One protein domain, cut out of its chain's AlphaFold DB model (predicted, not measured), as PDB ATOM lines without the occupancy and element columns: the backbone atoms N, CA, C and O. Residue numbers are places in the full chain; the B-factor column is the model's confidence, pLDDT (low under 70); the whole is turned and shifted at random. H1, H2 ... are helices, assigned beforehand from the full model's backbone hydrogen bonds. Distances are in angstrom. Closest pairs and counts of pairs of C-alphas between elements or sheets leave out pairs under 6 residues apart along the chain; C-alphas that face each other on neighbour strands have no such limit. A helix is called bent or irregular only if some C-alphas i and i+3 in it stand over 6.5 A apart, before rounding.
ATOM      1  N   VAL A   4     -31.156  33.812  35.974       68.44
ATOM      2  CA  VAL A   4     -30.802  32.398  35.859       68.44
ATOM      3  C   VAL A   4     -30.883  32.026  34.387       68.44
ATOM      4  O   VAL A   4     -31.963  31.955  33.813       68.44
ATOM      5  N   THR A   5     -29.729  31.842  33.759       64.12
ATOM      6  CA  THR A   5     -29.635  31.594  32.320       64.12
ATOM      7  C   THR A   5     -28.503  30.626  32.016       64.12
ATOM      8  O   THR A   5     -27.538  30.553  32.783       64.12
ATOM      9  N   ASP A   6     -28.619  29.860  30.930       60.78
ATOM     10  CA  ASP A   6     -27.479  29.117  30.400       60.78
ATOM     11  C   ASP A   6     -26.429  30.093  29.847       60.78
ATOM     12  O   ASP A   6     -26.751  31.217  29.447       60.78
ATOM     13  N   SER A   7     -25.164  29.679  29.862       55.56
ATOM     14  CA  SER A   7     -24.015  30.501  29.457       55.56
ATOM     15  C   SER A   7     -24.068  30.976  27.997       55.56
ATOM     16  O   SER A   7     -23.322  31.878  27.632       55.56
ATOM     17  N   ALA A   8     -24.968  30.411  27.182       54.41
ATOM     18  CA  ALA A   8     -25.152  30.725  25.766       54.41
ATOM     19  C   ALA A   8     -26.109  31.903  25.476       54.41
ATOM     20  O   ALA A   8     -26.370  32.200  24.311       54.41
ATOM     21  N   PHE A   9     -26.657  32.584  26.489       56.91
ATOM     22  CA  PHE A   9     -27.495  33.765  26.249       56.91
ATOM     23  C   PHE A   9     -26.657  34.986  25.840       56.91
ATOM     24  O   PHE A   9     -25.571  35.187  26.386       56.91
ATOM     25  N   PRO A  10     -27.158  35.835  24.917       58.16
ATOM     26  CA  PRO A  10     -26.411  36.979  24.413       58.16
ATOM     27  C   PRO A  10     -25.963  37.890  25.559       58.16
ATOM     28  O   PRO A  10     -26.760  38.375  26.369       58.16
ATOM     29  N   TYR A  11     -24.649  38.082  25.625       60.19
ATOM     30  CA  TYR A  11     -23.971  38.855  26.651       60.19
ATOM     31  C   TYR A  11     -24.159  40.353  26.383       60.19
ATOM     32  O   TYR A  11     -23.750  40.861  25.341       60.19
ATOM     33  N   SER A  12     -24.769  41.068  27.329       69.62
ATOM     34  CA  SER A  12     -24.754  42.533  27.377       69.62
ATOM     35  C   SER A  12     -23.966  42.993  28.601       69.62
ATOM     36  O   SER A  12     -23.973  42.321  29.635       69.62
ATOM     37  N   SER A  13     -23.300  44.149  28.514       71.25
ATOM     38  CA  SER A  13     -22.516  44.719  29.623       71.25
ATOM     39  C   SER A  13     -23.349  44.886  30.902       71.25
ATOM     40  O   SER A  13     -22.860  44.617  31.999       71.25
ATOM     41  N   GLU A  14     -24.637  45.203  30.754       73.56
ATOM     42  CA  GLU A  14     -25.622  45.314  31.836       73.56
ATOM     43  C   GLU A  14     -25.882  43.991  32.590       73.56
ATOM     44  O   GLU A  14     -26.365  43.995  33.724       73.56
ATOM     45  N   ARG A  15     -25.573  42.838  31.981       69.56
ATOM     46  CA  ARG A  15     -25.750  41.498  32.572       69.56
ATOM     47  C   ARG A  15     -24.483  40.928  33.218       69.56
ATOM     48  O   ARG A  15     -24.529  39.826  33.772       69.56
ATOM     49  N   THR A  16     -23.375  41.667  33.209       71.38
ATOM     50  CA  THR A  16     -22.103  41.238  33.817       71.38
ATOM     51  C   THR A  16     -22.277  40.926  35.305       71.38
ATOM     52  O   THR A  16     -22.827  41.729  36.054       71.38
ATOM     53  N   GLY A  17     -21.841  39.738  35.735       72.38
ATOM     54  CA  GLY A  17     -21.937  39.292  37.133       72.38
ATOM     55  C   GLY A  17     -23.356  38.970  37.626       72.38
ATOM     56  O   GLY A  17     -23.521  38.596  38.782       72.38
ATOM     57  N   ARG A  18     -24.380  39.087  36.769       74.38
ATOM     58  CA  ARG A  18     -25.789  38.813  37.115       74.38
ATOM     59  C   ARG A  18     -26.262  37.426  36.682       74.38
ATOM     60  O   ARG A  18     -27.357  37.016  37.066       74.38
ATOM     61  N   ILE A  19     -25.464  36.732  35.867       76.00
ATOM     62  CA  ILE A  19     -25.751  35.381  35.384       76.00
ATOM     63  C   ILE A  19     -25.381  34.375  36.469       76.00
ATOM     64  O   ILE A  19     -24.214  34.238  36.832       76.00
ATOM     65  N   LEU A  20     -26.383  33.653  36.963       79.00
ATOM     66  CA  LEU A  20     -26.183  32.592  37.942       79.00
ATOM     67  C   LEU A  20     -26.115  31.237  37.237       79.00
ATOM     68  O   LEU A  20     -27.105  30.745  36.690       79.00
ATOM     69  N   THR A  21     -24.936  30.619  37.272       80.31
ATOM     70  CA  THR A  21     -24.720  29.237  36.833       80.31
ATOM     71  C   THR A  21     -24.564  28.321  38.044       80.31
ATOM     72  O   THR A  21     -23.817  28.671  38.961       80.31
ATOM     73  N   PRO A  22     -25.207  27.140  38.060       81.31
ATOM     74  CA  PRO A  22     -25.048  26.207  39.161       81.31
ATOM     75  C   PRO A  22     -23.594  25.734  39.249       81.31
ATOM     76  O   PRO A  22     -22.967  25.390  38.243       81.31
ATOM     77  N   LEU A  23     -23.050  25.719  40.465       84.69
ATOM     78  CA  LEU A  23     -21.678  25.288  40.706       84.69
ATOM     79  C   LEU A  23     -21.564  23.761  40.568       84.69
ATOM     80  O   LEU A  23     -22.433  23.026  41.034       84.69
ATOM     81  N   LYS A  24     -20.480  23.269  39.955       85.69
ATOM     82  CA  LYS A  24     -20.187  21.823  39.891       85.69
ATOM     83  C   LYS A  24     -19.799  21.290  41.275       85.69
ATOM     84  O   LYS A  24     -19.229  22.035  42.070       85.69
ATOM     85  N   ASP A  25     -19.995  19.993  41.521       82.31
ATOM     86  CA  ASP A  25     -19.646  19.327  42.793       82.31
ATOM     87  C   ASP A  25     -18.204  19.610  43.233       82.31
ATOM     88  O   ASP A  25     -17.966  20.126  44.322       82.31
ATOM     89  N   LYS A  26     -17.248  19.449  42.309       82.31
ATOM     90  CA  LYS A  26     -15.827  19.761  42.542       82.31
ATOM     91  C   LYS A  26     -15.567  21.225  42.918       82.31
ATOM     92  O   LYS A  26     -14.535  21.529  43.508       82.31
ATOM     93  N   GLY A  27     -16.452  22.143  42.525       83.62
ATOM     94  CA  GLY A  27     -16.393  23.552  42.906       83.62
ATOM     95  C   GLY A  27     -16.927  23.787  44.317       83.62
ATOM     96  O   GLY A  27     -16.338  24.564  45.057       83.62
ATOM     97  N   ILE A  28     -17.980  23.071  44.715       83.12
ATOM     98  CA  ILE A  28     -18.545  23.125  46.071       83.12
ATOM     99  C   ILE A  28     -17.549  22.566  47.088       83.12
ATOM    100  O   ILE A  28     -17.350  23.159  48.143       83.12
ATOM    101  N   ASP A  29     -16.860  21.475  46.760       84.75
ATOM    102  CA  ASP A  29     -15.883  20.866  47.669       84.75
ATOM    103  C   ASP A  29     -14.655  21.761  47.912       84.75
ATOM    104  O   ASP A  29     -13.993  21.648  48.943       84.75
ATOM    105  N   ARG A  30     -14.375  22.706  47.007       87.69
ATOM    106  CA  ARG A  30     -13.309  23.711  47.162       87.69
ATOM    107  C   ARG A  30     -13.723  24.908  48.025       87.69
ATOM    108  O   ARG A  30     -12.857  25.677  48.430       87.69
ATOM    109  N   ILE A  31     -15.016  25.073  48.307       89.25
ATOM    110  CA  ILE A  31     -15.533  26.125  49.190       89.25
ATOM    111  C   ILE A  31     -15.295  25.729  50.653       89.25
ATOM    112  O   ILE A  31     -15.296  24.541  51.002       89.25
ATOM    113  N   LEU A  32     -15.115  26.744  51.507       89.31
ATOM    114  CA  LEU A  32     -14.992  26.603  52.956       89.31
ATOM    115  C   LEU A  32     -16.085  25.659  53.502       89.31
ATOM    116  O   LEU A  32     -17.258  25.864  53.178       89.31
ATOM    117  N   PRO A  33     -15.746  24.651  54.332       89.69
ATOM    118  CA  PRO A  33     -16.692  23.621  54.766       89.69
ATOM    119  C   PRO A  33     -18.013  24.156  55.332       89.69
ATOM    120  O   PRO A  33     -19.068  23.611  55.017       89.69
ATOM    121  N   SER A  34     -17.971  25.261  56.084       91.19
ATOM    122  CA  SER A  34     -19.149  25.914  56.673       91.19
ATOM    123  C   SER A  34     -20.130  26.496  55.649       91.19
ATOM    124  O   SER A  34     -21.312  26.627  55.946       91.19
ATOM    125  N   LEU A  35     -19.672  26.817  54.438       89.44
ATOM    126  CA  LEU A  35     -20.482  27.428  53.377       89.44
ATOM    127  C   LEU A  35     -20.982  26.408  52.343       89.44
ATOM    128  O   LEU A  35     -21.792  26.747  51.479       89.44
ATOM    129  N   ARG A  36     -20.529  25.148  52.414       90.75
ATOM    130  CA  ARG A  36     -20.878  24.109  51.430       90.75
ATOM    131  C   ARG A  36     -22.372  23.806  51.401       90.75
ATOM    132  O   ARG A  36     -22.921  23.623  50.318       90.75
ATOM    133  N   SER A  37     -23.031  23.782  52.560       89.06
ATOM    134  CA  SER A  37     -24.479  23.552  52.643       89.06
ATOM    135  C   SER A  37     -25.251  24.650  51.913       89.06
ATOM    136  O   SER A  37     -26.039  24.349  51.023       89.06
ATOM    137  N   SER A  38     -24.934  25.922  52.179       87.75
ATOM    138  CA  SER A  38     -25.547  27.064  51.491       87.75
ATOM    139  C   SER A  38     -25.266  27.058  49.985       87.75
ATOM    140  O   SER A  38     -26.161  27.333  49.186       87.75
ATOM    141  N   ALA A  39     -24.049  26.685  49.574       88.00
ATOM    142  CA  ALA A  39     -23.690  26.554  48.162       88.00
ATOM    143  C   ALA A  39     -24.483  25.439  47.450       88.00
ATOM    144  O   ALA A  39     -24.883  25.611  46.298       88.00
ATOM    145  N   ARG A  40     -24.754  24.314  48.131       89.12
ATOM    146  CA  ARG A  40     -25.616  23.232  47.618       89.12
ATOM    147  C   ARG A  40     -27.066  23.682  47.497       89.12
ATOM    148  O   ARG A  40     -27.669  23.453  46.453       89.12
ATOM    149  N   THR A  41     -27.596  24.377  48.502       89.19
ATOM    150  CA  THR A  41     -28.948  24.949  48.444       89.19
ATOM    151  C   THR A  41     -29.087  25.894  47.255       89.19
ATOM    152  O   THR A  41     -30.000  25.727  46.454       89.19
ATOM    153  N   LEU A  42     -28.139  26.823  47.071       89.06
ATOM    154  CA  LEU A  42     -28.148  27.747  45.935       89.06
ATOM    155  C   LEU A  42     -28.041  27.021  44.585       89.06
ATOM    156  O   LEU A  42     -28.703  27.390  43.620       89.06
ATOM    157  N   ARG A  43     -27.224  25.968  44.488       87.56
ATOM    158  CA  ARG A  43     -27.165  25.151  43.268       87.56
ATOM    159  C   ARG A  43     -28.517  24.503  42.974       87.56
ATOM    160  O   ARG A  43     -28.963  24.557  41.829       87.56
ATOM    161  N   ASN A  44     -29.146  23.892  43.974       87.62
ATOM    162  CA  ASN A  44     -30.419  23.196  43.810       87.62
ATOM    163  C   ASN A  44     -31.535  24.162  43.405       87.62
ATOM    164  O   ASN A  44     -32.310  23.838  42.509       87.62
ATOM    165  N   THR A  45     -31.576  25.369  43.977       88.62
ATOM    166  CA  THR A  45     -32.541  26.396  43.560       88.62
ATOM    167  C   THR A  45     -32.301  26.844  42.120       88.62
ATOM    168  O   THR A  45     -33.251  26.923  41.346       88.62
ATOM    169  N   ILE A  46     -31.043  27.053  41.711       84.75
ATOM    170  CA  ILE A  46     -30.705  27.389  40.318       84.75
ATOM    171  C   ILE A  46     -31.129  26.266  39.354       84.75
ATOM    172  O   ILE A  46     -31.687  26.556  38.297       84.75
ATOM    173  N   ILE A  47     -30.881  24.997  39.696       85.38
ATOM    174  CA  ILE A  47     -31.297  23.845  38.875       85.38
ATOM    175  C   ILE A  47     -32.825  23.762  38.794       85.38
ATOM    176  O   ILE A  47     -33.355  23.601  37.700       85.38
ATOM    177  N   SER A  48     -33.521  23.915  39.921       83.75
ATOM    178  CA  SER A  48     -34.986  23.892  39.990       83.75
ATOM    179  C   SER A  48     -35.618  24.954  39.083       83.75
ATOM    180  O   SER A  48     -36.428  24.625  38.218       83.75
ATOM    181  N   VAL A  49     -35.166  26.212  39.184       82.88
ATOM    182  CA  VAL A  49     -35.655  27.312  38.333       82.88
ATOM    183  C   VAL A  49     -35.408  27.022  36.851       82.88
ATOM    184  O   VAL A  49     -36.278  27.282  36.019       82.88
ATOM    185  N   ARG A  50     -34.244  26.455  36.503       82.56
ATOM    186  CA  ARG A  50     -33.947  26.051  35.121       82.56
ATOM    187  C   ARG A  50     -34.888  24.957  34.628       82.56
ATOM    188  O   ARG A  50     -35.448  25.114  33.553       82.56
ATOM    189  N   GLN A  51     -35.101  23.899  35.411       82.75
ATOM    190  CA  GLN A  51     -36.003  22.808  35.035       82.75
ATOM    191  C   GLN A  51     -37.438  23.300  34.839       82.75
ATOM    192  O   GLN A  51     -38.053  22.984  33.825       82.75
ATOM    193  N   ALA A  52     -37.942  24.150  35.736       79.44
ATOM    194  CA  ALA A  52     -39.265  24.749  35.581       79.44
ATOM    195  C   ALA A  52     -39.382  25.554  34.271       79.44
ATOM    196  O   ALA A  52     -40.363  25.417  33.538       79.44
ATOM    197  N   ALA A  53     -38.358  26.346  33.931       80.19
ATOM    198  CA  ALA A  53     -38.321  27.106  32.683       80.19
ATOM    199  C   ALA A  53     -38.221  26.203  31.435       80.19
ATOM    200  O   ALA A  53     -38.920  26.441  30.449       80.19
ATOM    201  N   GLU A  54     -37.388  25.159  31.473       79.69
ATOM    202  CA  GLU A  54     -37.243  24.163  30.402       79.69
ATOM    203  C   GLU A  54     -38.556  23.412  30.154       79.69
ATOM    204  O   GLU A  54     -38.986  23.267  29.007       79.69
ATOM    205  N   TRP A  55     -39.236  22.986  31.220       80.88
ATOM    206  CA  TRP A  55     -40.520  22.297  31.130       80.88
ATOM    207  C   TRP A  55     -41.613  23.216  30.594       80.88
ATOM    208  O   TRP A  55     -42.330  22.831  29.668       80.88
ATOM    209  N   GLY A  56     -41.700  24.449  31.100       79.06
ATOM    210  CA  GLY A  56     -42.637  25.449  30.593       79.06
ATOM    211  C   GLY A  56     -42.429  25.717  29.101       79.06
ATOM    212  O   GLY A  56     -43.374  25.664  28.315       79.06
ATOM    213  N   MET A  57     -41.180  25.911  28.672       80.12
ATOM    214  CA  MET A  57     -40.837  26.096  27.261       80.12
ATOM    215  C   MET A  57     -41.190  24.871  26.404       80.12
ATOM    216  O   MET A  57     -41.749  25.028  25.316       80.12
ATOM    217  N   GLY A  58     -40.922  23.657  26.893       77.38
ATOM    218  CA  GLY A  58     -41.246  22.413  26.195       77.38
ATOM    219  C   GLY A  58     -42.751  22.196  26.004       77.38
ATOM    220  O   GLY A  58     -43.171  21.753  24.933       77.38
ATOM    221  N   ILE A  59     -43.572  22.551  26.999       73.00
ATOM    222  CA  ILE A  59     -45.040  22.505  26.900       73.00
ATOM    223  C   ILE A  59     -45.529  23.467  25.817       73.00
ATOM    224  O   ILE A  59     -46.345  23.078  24.981       73.00
ATOM    225  N   MET A  60     -44.994  24.690  25.778       73.81
ATOM    226  CA  MET A  60     -45.381  25.682  24.771       73.81
ATOM    227  C   MET A  60     -45.002  25.218  23.364       73.81
ATOM    228  O   MET A  60     -45.848  25.195  22.476       73.81
ATOM    229  N   GLN A  61     -43.763  24.776  23.151       73.38
ATOM    230  CA  GLN A  61     -43.313  24.322  21.831       73.38
ATOM    231  C   GLN A  61     -44.122  23.123  21.321       73.38
ATOM    232  O   GLN A  61     -44.563  23.119  20.174       73.38
ATOM    233  N   LYS A  62     -44.370  22.123  22.177       75.94
ATOM    234  CA  LYS A  62     -45.161  20.943  21.800       75.94
ATOM    235  C   LYS A  62     -46.640  21.270  21.605       75.94
ATOM    236  O   LYS A  62     -47.253  20.728  20.693       75.94
ATOM    237  N   GLY A  63     -47.215  22.133  22.442       73.94
ATOM    238  CA  GLY A  63     -48.612  22.551  22.332       73.94
ATOM    239  C   GLY A  63     -48.882  23.287  21.022       73.94
ATOM    240  O   GLY A  63     -49.765  22.891  20.268       73.94
ATOM    241  N   TYR A  64     -48.061  24.291  20.709       75.06
ATOM    242  CA  TYR A  64     -48.160  25.047  19.458       75.06
ATOM    243  C   TYR A  64     -47.827  24.200  18.227       75.06
ATOM    244  O   TYR A  64     -48.538  24.278  17.231       75.06
ATOM    245  N   GLY A  65     -46.829  23.312  18.320       75.00
ATOM    246  CA  GLY A  65     -46.510  22.371  17.243       75.00
ATOM    247  C   GLY A  65     -47.649  21.396  16.923       75.00
ATOM    248  O   GLY A  65     -47.865  21.075  15.762       75.00
ATOM    249  N   ARG A  66     -48.426  20.955  17.924       79.06
ATOM    250  CA  ARG A  66     -49.617  20.106  17.702       79.06
ATOM    251  C   ARG A  66     -50.798  20.860  17.100       79.06
ATOM    252  O   ARG A  66     -51.639  20.232  16.467       79.06
ATOM    253  N   LEU A  67     -50.884  22.163  17.349       80.62
ATOM    254  CA  LEU A  67     -51.927  23.030  16.802       80.62
ATOM    255  C   LEU A  67     -51.577  23.560  15.404       80.62
ATOM    256  O   LEU A  67     -52.420  24.216  14.806       80.62
ATOM    257  N   ASP A  68     -50.360  23.298  14.914       81.31
ATOM    258  CA  ASP A  68     -49.801  23.865  13.678       81.31
ATOM    259  C   ASP A  68     -49.893  25.403  13.630       81.31
ATOM    260  O   ASP A  68     -50.081  26.031  12.590       81.31
ATOM    261  N   LEU A  69     -49.789  26.033  14.805       81.81
ATOM    262  CA  LEU A  69     -49.846  27.482  14.958       81.81
ATOM    263  C   LEU A  69     -48.490  28.001  15.437       81.81
ATOM    264  O   LEU A  69     -47.923  27.449  16.383       81.81
ATOM    265  N   PRO A  70     -47.964  29.094  14.858       80.44
ATOM    266  CA  PRO A  70     -46.790  29.747  15.406       80.44
ATOM    267  C   PRO A  70     -47.146  30.513  16.686       80.44
ATOM    268  O   PRO A  70     -48.236  31.075  16.836       80.44
ATOM    269  N   LEU A  71     -46.188  30.592  17.609       79.12
ATOM    270  CA  LEU A  71     -46.247  31.580  18.685       79.12
ATOM    271  C   LEU A  71     -46.182  32.992  18.069       79.12
ATOM    272  O   LEU A  71     -45.361  33.211  17.175       79.12
ATOM    273  N   PRO A  72     -46.995  33.954  18.540       83.94
ATOM    274  CA  PRO A  72     -46.928  35.329  18.054       83.94
ATOM    275  C   PRO A  72     -45.520  35.914  18.220       83.94
ATOM    276  O   PRO A  72     -44.890  35.707  19.258       83.94
ATOM    277  N   TYR A  73     -45.033  36.648  17.214       83.94
ATOM    278  CA  TYR A  73     -43.745  37.351  17.293       83.94
ATOM    279  C   TYR A  73     -43.821  38.595  18.185       83.94
ATOM    280  O   TYR A  73     -42.878  38.884  18.920       83.94
ATOM    281  N   ASP A  74     -44.953  39.304  18.137       91.38
ATOM    282  CA  ASP A  74     -45.212  40.483  18.960       91.38
ATOM    283  C   ASP A  74     -45.036  40.142  20.456       91.38
ATOM    284  O   ASP A  74     -45.707  39.229  20.955       91.38
ATOM    285  N   PRO A  75     -44.135  40.835  21.177       84.94
ATOM    286  CA  PRO A  75     -43.788  40.491  22.550       84.94
ATOM    287  C   PRO A  75     -44.936  40.713  23.542       84.94
ATOM    288  O   PRO A  75     -45.044  39.940  24.496       84.94
ATOM    289  N   GLU A  76     -45.803  41.703  23.325       89.94
ATOM    290  CA  GLU A  76     -46.951  41.961  24.199       89.94
ATOM    291  C   GLU A  76     -48.020  40.888  24.000       89.94
ATOM    292  O   GLU A  76     -48.472  40.260  24.963       89.94
ATOM    293  N   LEU A  77     -48.354  40.585  22.743       87.88
ATOM    294  CA  LEU A  77     -49.325  39.542  22.414       87.88
ATOM    295  C   LEU A  77     -48.832  38.155  22.843       87.88
ATOM    296  O   LEU A  77     -49.602  37.340  23.361       87.88
ATOM    297  N   ARG A  78     -47.537  37.882  22.661       86.25
ATOM    298  CA  ARG A  78     -46.888  36.657  23.135       86.25
ATOM    299  C   ARG A  78     -46.934  36.566  24.659       86.25
ATOM    300  O   ARG A  78     -47.249  35.498  25.182       86.25
ATOM    301  N   GLY A  79     -46.672  37.669  25.359       85.12
ATOM    302  CA  GLY A  79     -46.761  37.757  26.816       85.12
ATOM    303  C   GLY A  79     -48.168  37.461  27.339       85.12
ATOM    304  O   GLY A  79     -48.323  36.625  28.230       85.12
ATOM    305  N   LEU A  80     -49.196  38.074  26.743       88.50
ATOM    306  CA  LEU A  80     -50.605  37.820  27.074       88.50
ATOM    307  C   LEU A  80     -50.988  36.359  26.841       88.50
ATOM    308  O   LEU A  80     -51.627  35.726  27.679       88.50
ATOM    309  N   ARG A  81     -50.565  35.799  25.707       86.44
ATOM    310  CA  ARG A  81     -50.873  34.420  25.341       86.44
ATOM    311  C   ARG A  81     -50.246  33.417  26.309       86.44
ATOM    312  O   ARG A  81     -50.938  32.501  26.744       86.44
ATOM    313  N   ILE A  82     -48.976  33.604  26.668       82.94
ATOM    314  CA  ILE A  82     -48.290  32.765  27.661       82.94
ATOM    315  C   ILE A  82     -48.973  32.888  29.027       82.94
ATOM    316  O   ILE A  82     -49.234  31.863  29.651       82.94
ATOM    317  N   ASN A  83     -49.315  34.106  29.467       84.38
ATOM    318  CA  ASN A  83     -50.029  34.325  30.730       84.38
ATOM    319  C   ASN A  83     -51.356  33.564  30.775       84.38
ATOM    320  O   ASN A  83     -51.613  32.837  31.729       84.38
ATOM    321  N   ASN A  84     -52.160  33.671  29.717       84.62
ATOM    322  CA  ASN A  84     -53.434  32.961  29.634       84.62
ATOM    323  C   ASN A  84     -53.242  31.443  29.710       84.62
ATOM    324  O   ASN A  84     -53.988  30.774  30.413       84.62
ATOM    325  N   ILE A  85     -52.231  30.893  29.030       79.19
ATOM    326  CA  ILE A  85     -51.945  29.454  29.088       79.19
ATOM    327  C   ILE A  85     -51.573  29.031  30.510       79.19
ATOM    328  O   ILE A  85     -52.109  28.039  30.995       79.19
ATOM    329  N   VAL A  86     -50.694  29.780  31.183       77.25
ATOM    330  CA  VAL A  86     -50.281  29.479  32.563       77.25
ATOM    331  C   VAL A  86     -51.486  29.523  33.502       77.25
ATOM    332  O   VAL A  86     -51.749  28.541  34.191       77.25
ATOM    333  N   LEU A  87     -52.264  30.607  33.475       79.94
ATOM    334  CA  LEU A  87     -53.428  30.784  34.347       79.94
ATOM    335  C   LEU A  87     -54.481  29.687  34.142       79.94
ATOM    336  O   LEU A  87     -54.906  29.066  35.116       79.94
ATOM    337  N   LEU A  88     -54.830  29.383  32.889       76.12
ATOM    338  CA  LEU A  88     -55.797  28.331  32.570       76.12
ATOM    339  C   LEU A  88     -55.274  26.940  32.955       76.12
ATOM    340  O   LEU A  88     -56.010  26.130  33.512       76.12
ATOM    341  N   SER A  89     -53.984  26.667  32.737       67.19
ATOM    342  CA  SER A  89     -53.377  25.384  33.117       67.19
ATOM    343  C   SER A  89     -53.342  25.147  34.631       67.19
ATOM    344  O   SER A  89     -53.344  23.995  35.069       67.19
ATOM    345  N   CYS A  90     -53.343  26.222  35.425       60.38
ATOM    346  CA  CYS A  90     -53.388  26.169  36.883       60.38
ATOM    347  C   CYS A  90     -54.822  26.111  37.445       60.38
ATOM    348  O   CYS A  90     -55.000  25.627  38.559       60.38
ATOM    349  N   GLN A  91     -55.841  26.570  36.706       56.91
ATOM    350  CA  GLN A  91     -57.236  26.621  37.176       56.91
ATOM    351  C   GLN A  91     -57.984  25.275  37.087       56.91
ATOM    352  O   GLN A  91     -58.788  24.978  37.966       56.91
ATOM    353  N   ASP A  92     -57.683  24.420  36.104       49.47
ATOM    354  CA  ASP A  92     -58.442  23.177  35.833       49.47
ATOM    355  C   ASP A  92     -57.938  21.916  36.576       49.47
ATOM    356  O   ASP A  92     -58.191  20.779  36.167       49.47
ATOM    357  N   ARG A  93     -57.186  22.059  37.674       46.47
ATOM    358  CA  ARG A  93     -56.532  20.920  38.350       46.47
ATOM    359  C   ARG A  93     -56.738  20.923  39.878       46.47
ATOM    360  O   ARG A  93     -55.765  21.087  40.610       46.47
ATOM    361  N   PRO A  94     -57.949  20.640  40.403       42.69
ATOM    362  CA  PRO A  94     -58.173  20.556  41.853       42.69
ATOM    363  C   PRO A  94     -57.493  19.344  42.523       42.69
ATOM    364  O   PRO A  94     -57.331  19.335  43.735       42.69
ATOM    365  N   ASN A  95     -57.058  18.335  41.753       42.75
ATOM    366  CA  ASN A  95     -56.455  17.090  42.263       42.75
ATOM    367  C   ASN A  95     -55.015  16.848  41.779       42.75
ATOM    368  O   ASN A  95     -54.538  15.717  41.778       42.75
ATOM    369  N   LEU A  96     -54.305  17.895  41.352       46.03
ATOM    370  CA  LEU A  96     -52.914  17.780  40.904       46.03
ATOM    371  C   LEU A  96     -51.932  18.403  41.897       46.03
ATOM    372  O   LEU A  96     -50.917  18.968  41.506       46.03
ATOM    373  N   ALA A  97     -52.190  18.212  43.191       43.19
ATOM    374  CA  ALA A  97     -51.198  18.403  44.251       43.19
ATOM    375  C   ALA A  97     -49.998  17.427  44.142       43.19
ATOM    376  O   ALA A  97     -49.137  17.401  45.021       43.19
ATOM    377  N   ASP A  98     -49.943  16.626  43.071       41.59
ATOM    378  CA  ASP A  98     -48.897  15.647  42.773       41.59
ATOM    379  C   ASP A  98     -48.226  15.850  41.403       41.59
ATOM    380  O   ASP A  98     -47.436  15.022  40.968       41.59
ATOM    381  N   SER A  99     -48.508  16.956  40.701       46.31
ATOM    382  CA  SER A  99     -47.624  17.379  39.612       46.31
ATOM    383  C   SER A  99     -46.535  18.259  40.191       46.31
ATOM    384  O   SER A  99     -46.812  19.322  40.749       46.31
ATOM    385  N   ASP A 100     -45.293  17.823  40.005       50.78
ATOM    386  CA  ASP A 100     -44.060  18.502  40.420       50.78
ATOM    387  C   ASP A 100     -43.988  19.992  40.039       50.78
ATOM    388  O   ASP A 100     -43.191  20.738  40.601       50.78
ATOM    389  N   TYR A 101     -44.843  20.459  39.127       44.25
ATOM    390  CA  TYR A 101     -44.913  21.850  38.702       44.25
ATOM    391  C   TYR A 101     -45.383  22.812  39.810       44.25
ATOM    392  O   TYR A 101     -44.787  23.873  39.966       44.25
ATOM    393  N   CYS A 102     -46.395  22.452  40.613       41.09
ATOM    394  CA  CYS A 102     -46.890  23.332  41.686       41.09
ATOM    395  C   CYS A 102     -46.007  23.274  42.945       41.09
ATOM    396  O   CYS A 102     -45.709  24.309  43.534       41.09
ATOM    397  N   ARG A 103     -45.492  22.089  43.316       45.53
ATOM    398  CA  ARG A 103     -44.612  21.933  44.497       45.53
ATOM    399  C   ARG A 103     -43.316  22.741  44.408       45.53
ATOM    400  O   ARG A 103     -42.791  23.163  45.435       45.53
ATOM    401  N   LEU A 104     -42.785  22.942  43.201       47.38
ATOM    402  CA  LEU A 104     -41.538  23.684  42.997       47.38
ATOM    403  C   LEU A 104     -41.719  25.203  43.097       47.38
ATOM    404  O   LEU A 104     -40.760  25.898  43.434       47.38
ATOM    405  N   VAL A 105     -42.926  25.716  42.845       46.72
ATOM    406  CA  VAL A 105     -43.241  27.145  43.007       46.72
ATOM    407  C   VAL A 105     -43.417  27.498  44.490       46.72
ATOM    408  O   VAL A 105     -43.004  28.579  44.904       46.72
ATOM    409  N   ASP A 106     -43.906  26.559  45.305       40.25
ATOM    410  CA  ASP A 106     -44.198  26.776  46.730       40.25
ATOM    411  C   ASP A 106     -43.005  26.580  47.687       40.25
ATOM    412  O   ASP A 106     -43.162  26.666  48.903       40.25
ATOM    413  N   GLY A 107     -41.781  26.360  47.191       45.59
ATOM    414  CA  GLY A 107     -40.589  26.386  48.052       45.59
ATOM    415  C   GLY A 107     -40.589  25.341  49.178       45.59
ATOM    416  O   GLY A 107     -40.074  25.607  50.265       45.59
TER     417      GLY A 107
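Overview. This is residues 4 to 107 of the 111 residues of an uncharacterized protein of Phytophthora cactorum (UniProt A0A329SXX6). One long helix, H2, makes the length of a loose, flat frame: tiny H1 folds back at its start, H3 stands crosswise near its later half without touching, and small H4 returns to its middle. Residues 4 to 24, with no named element, form a long loop whose residues 12 to 17 stick out. The 104 printed residues hold H1, H2, H3 and H4 in chain order, no named strand, all helix; the radius of gyration of the C-alphas is 17.7 A, the spans 51 by 41 by 20 A.

Along the chain. H2, residues 33 to 67, runs 51.8 A from C-alpha 33 at (-16.692, 23.621, 54.766); it is irregular, C-alphas 34 and 37 being 7.1 A apart. H1 is residues 25 to 28, H3 residues 75 to 91, 24.2 A long, and H4 residues 100 to 105, ending at C-alpha 105 (-43.241, 27.145, 43.007).

Arrangement. H2, with residues 36 to 40 alone, only just touches H1, with 3 pairs of C-alphas within 8 A; the closest, Ile 28 and Arg 36, are 5.9 A apart. With residues 48 to 52 alone it only just touches H4, also 3 pairs, closest C-alphas Ala 52 and Tyr 101 at 7.1 A, a steep tilt of 57 degrees, opposite ways. H2 and H3 are near each other, closest C-alphas 8.2 A. Every O i to N i+4 pair is within hydrogen-bond range in H3, 29 of 31 in H2 and 1 of 2 in H4; H1 is too short for one.

Size, cuts and confidence. The farthest C-alphas, Ser 34 and Asp 68, are 52.8 A apart. The printed part has no cut and no long link between helices. The model's pLDDT is under 70 at residues 4 to 12, 15 and 89 to 107.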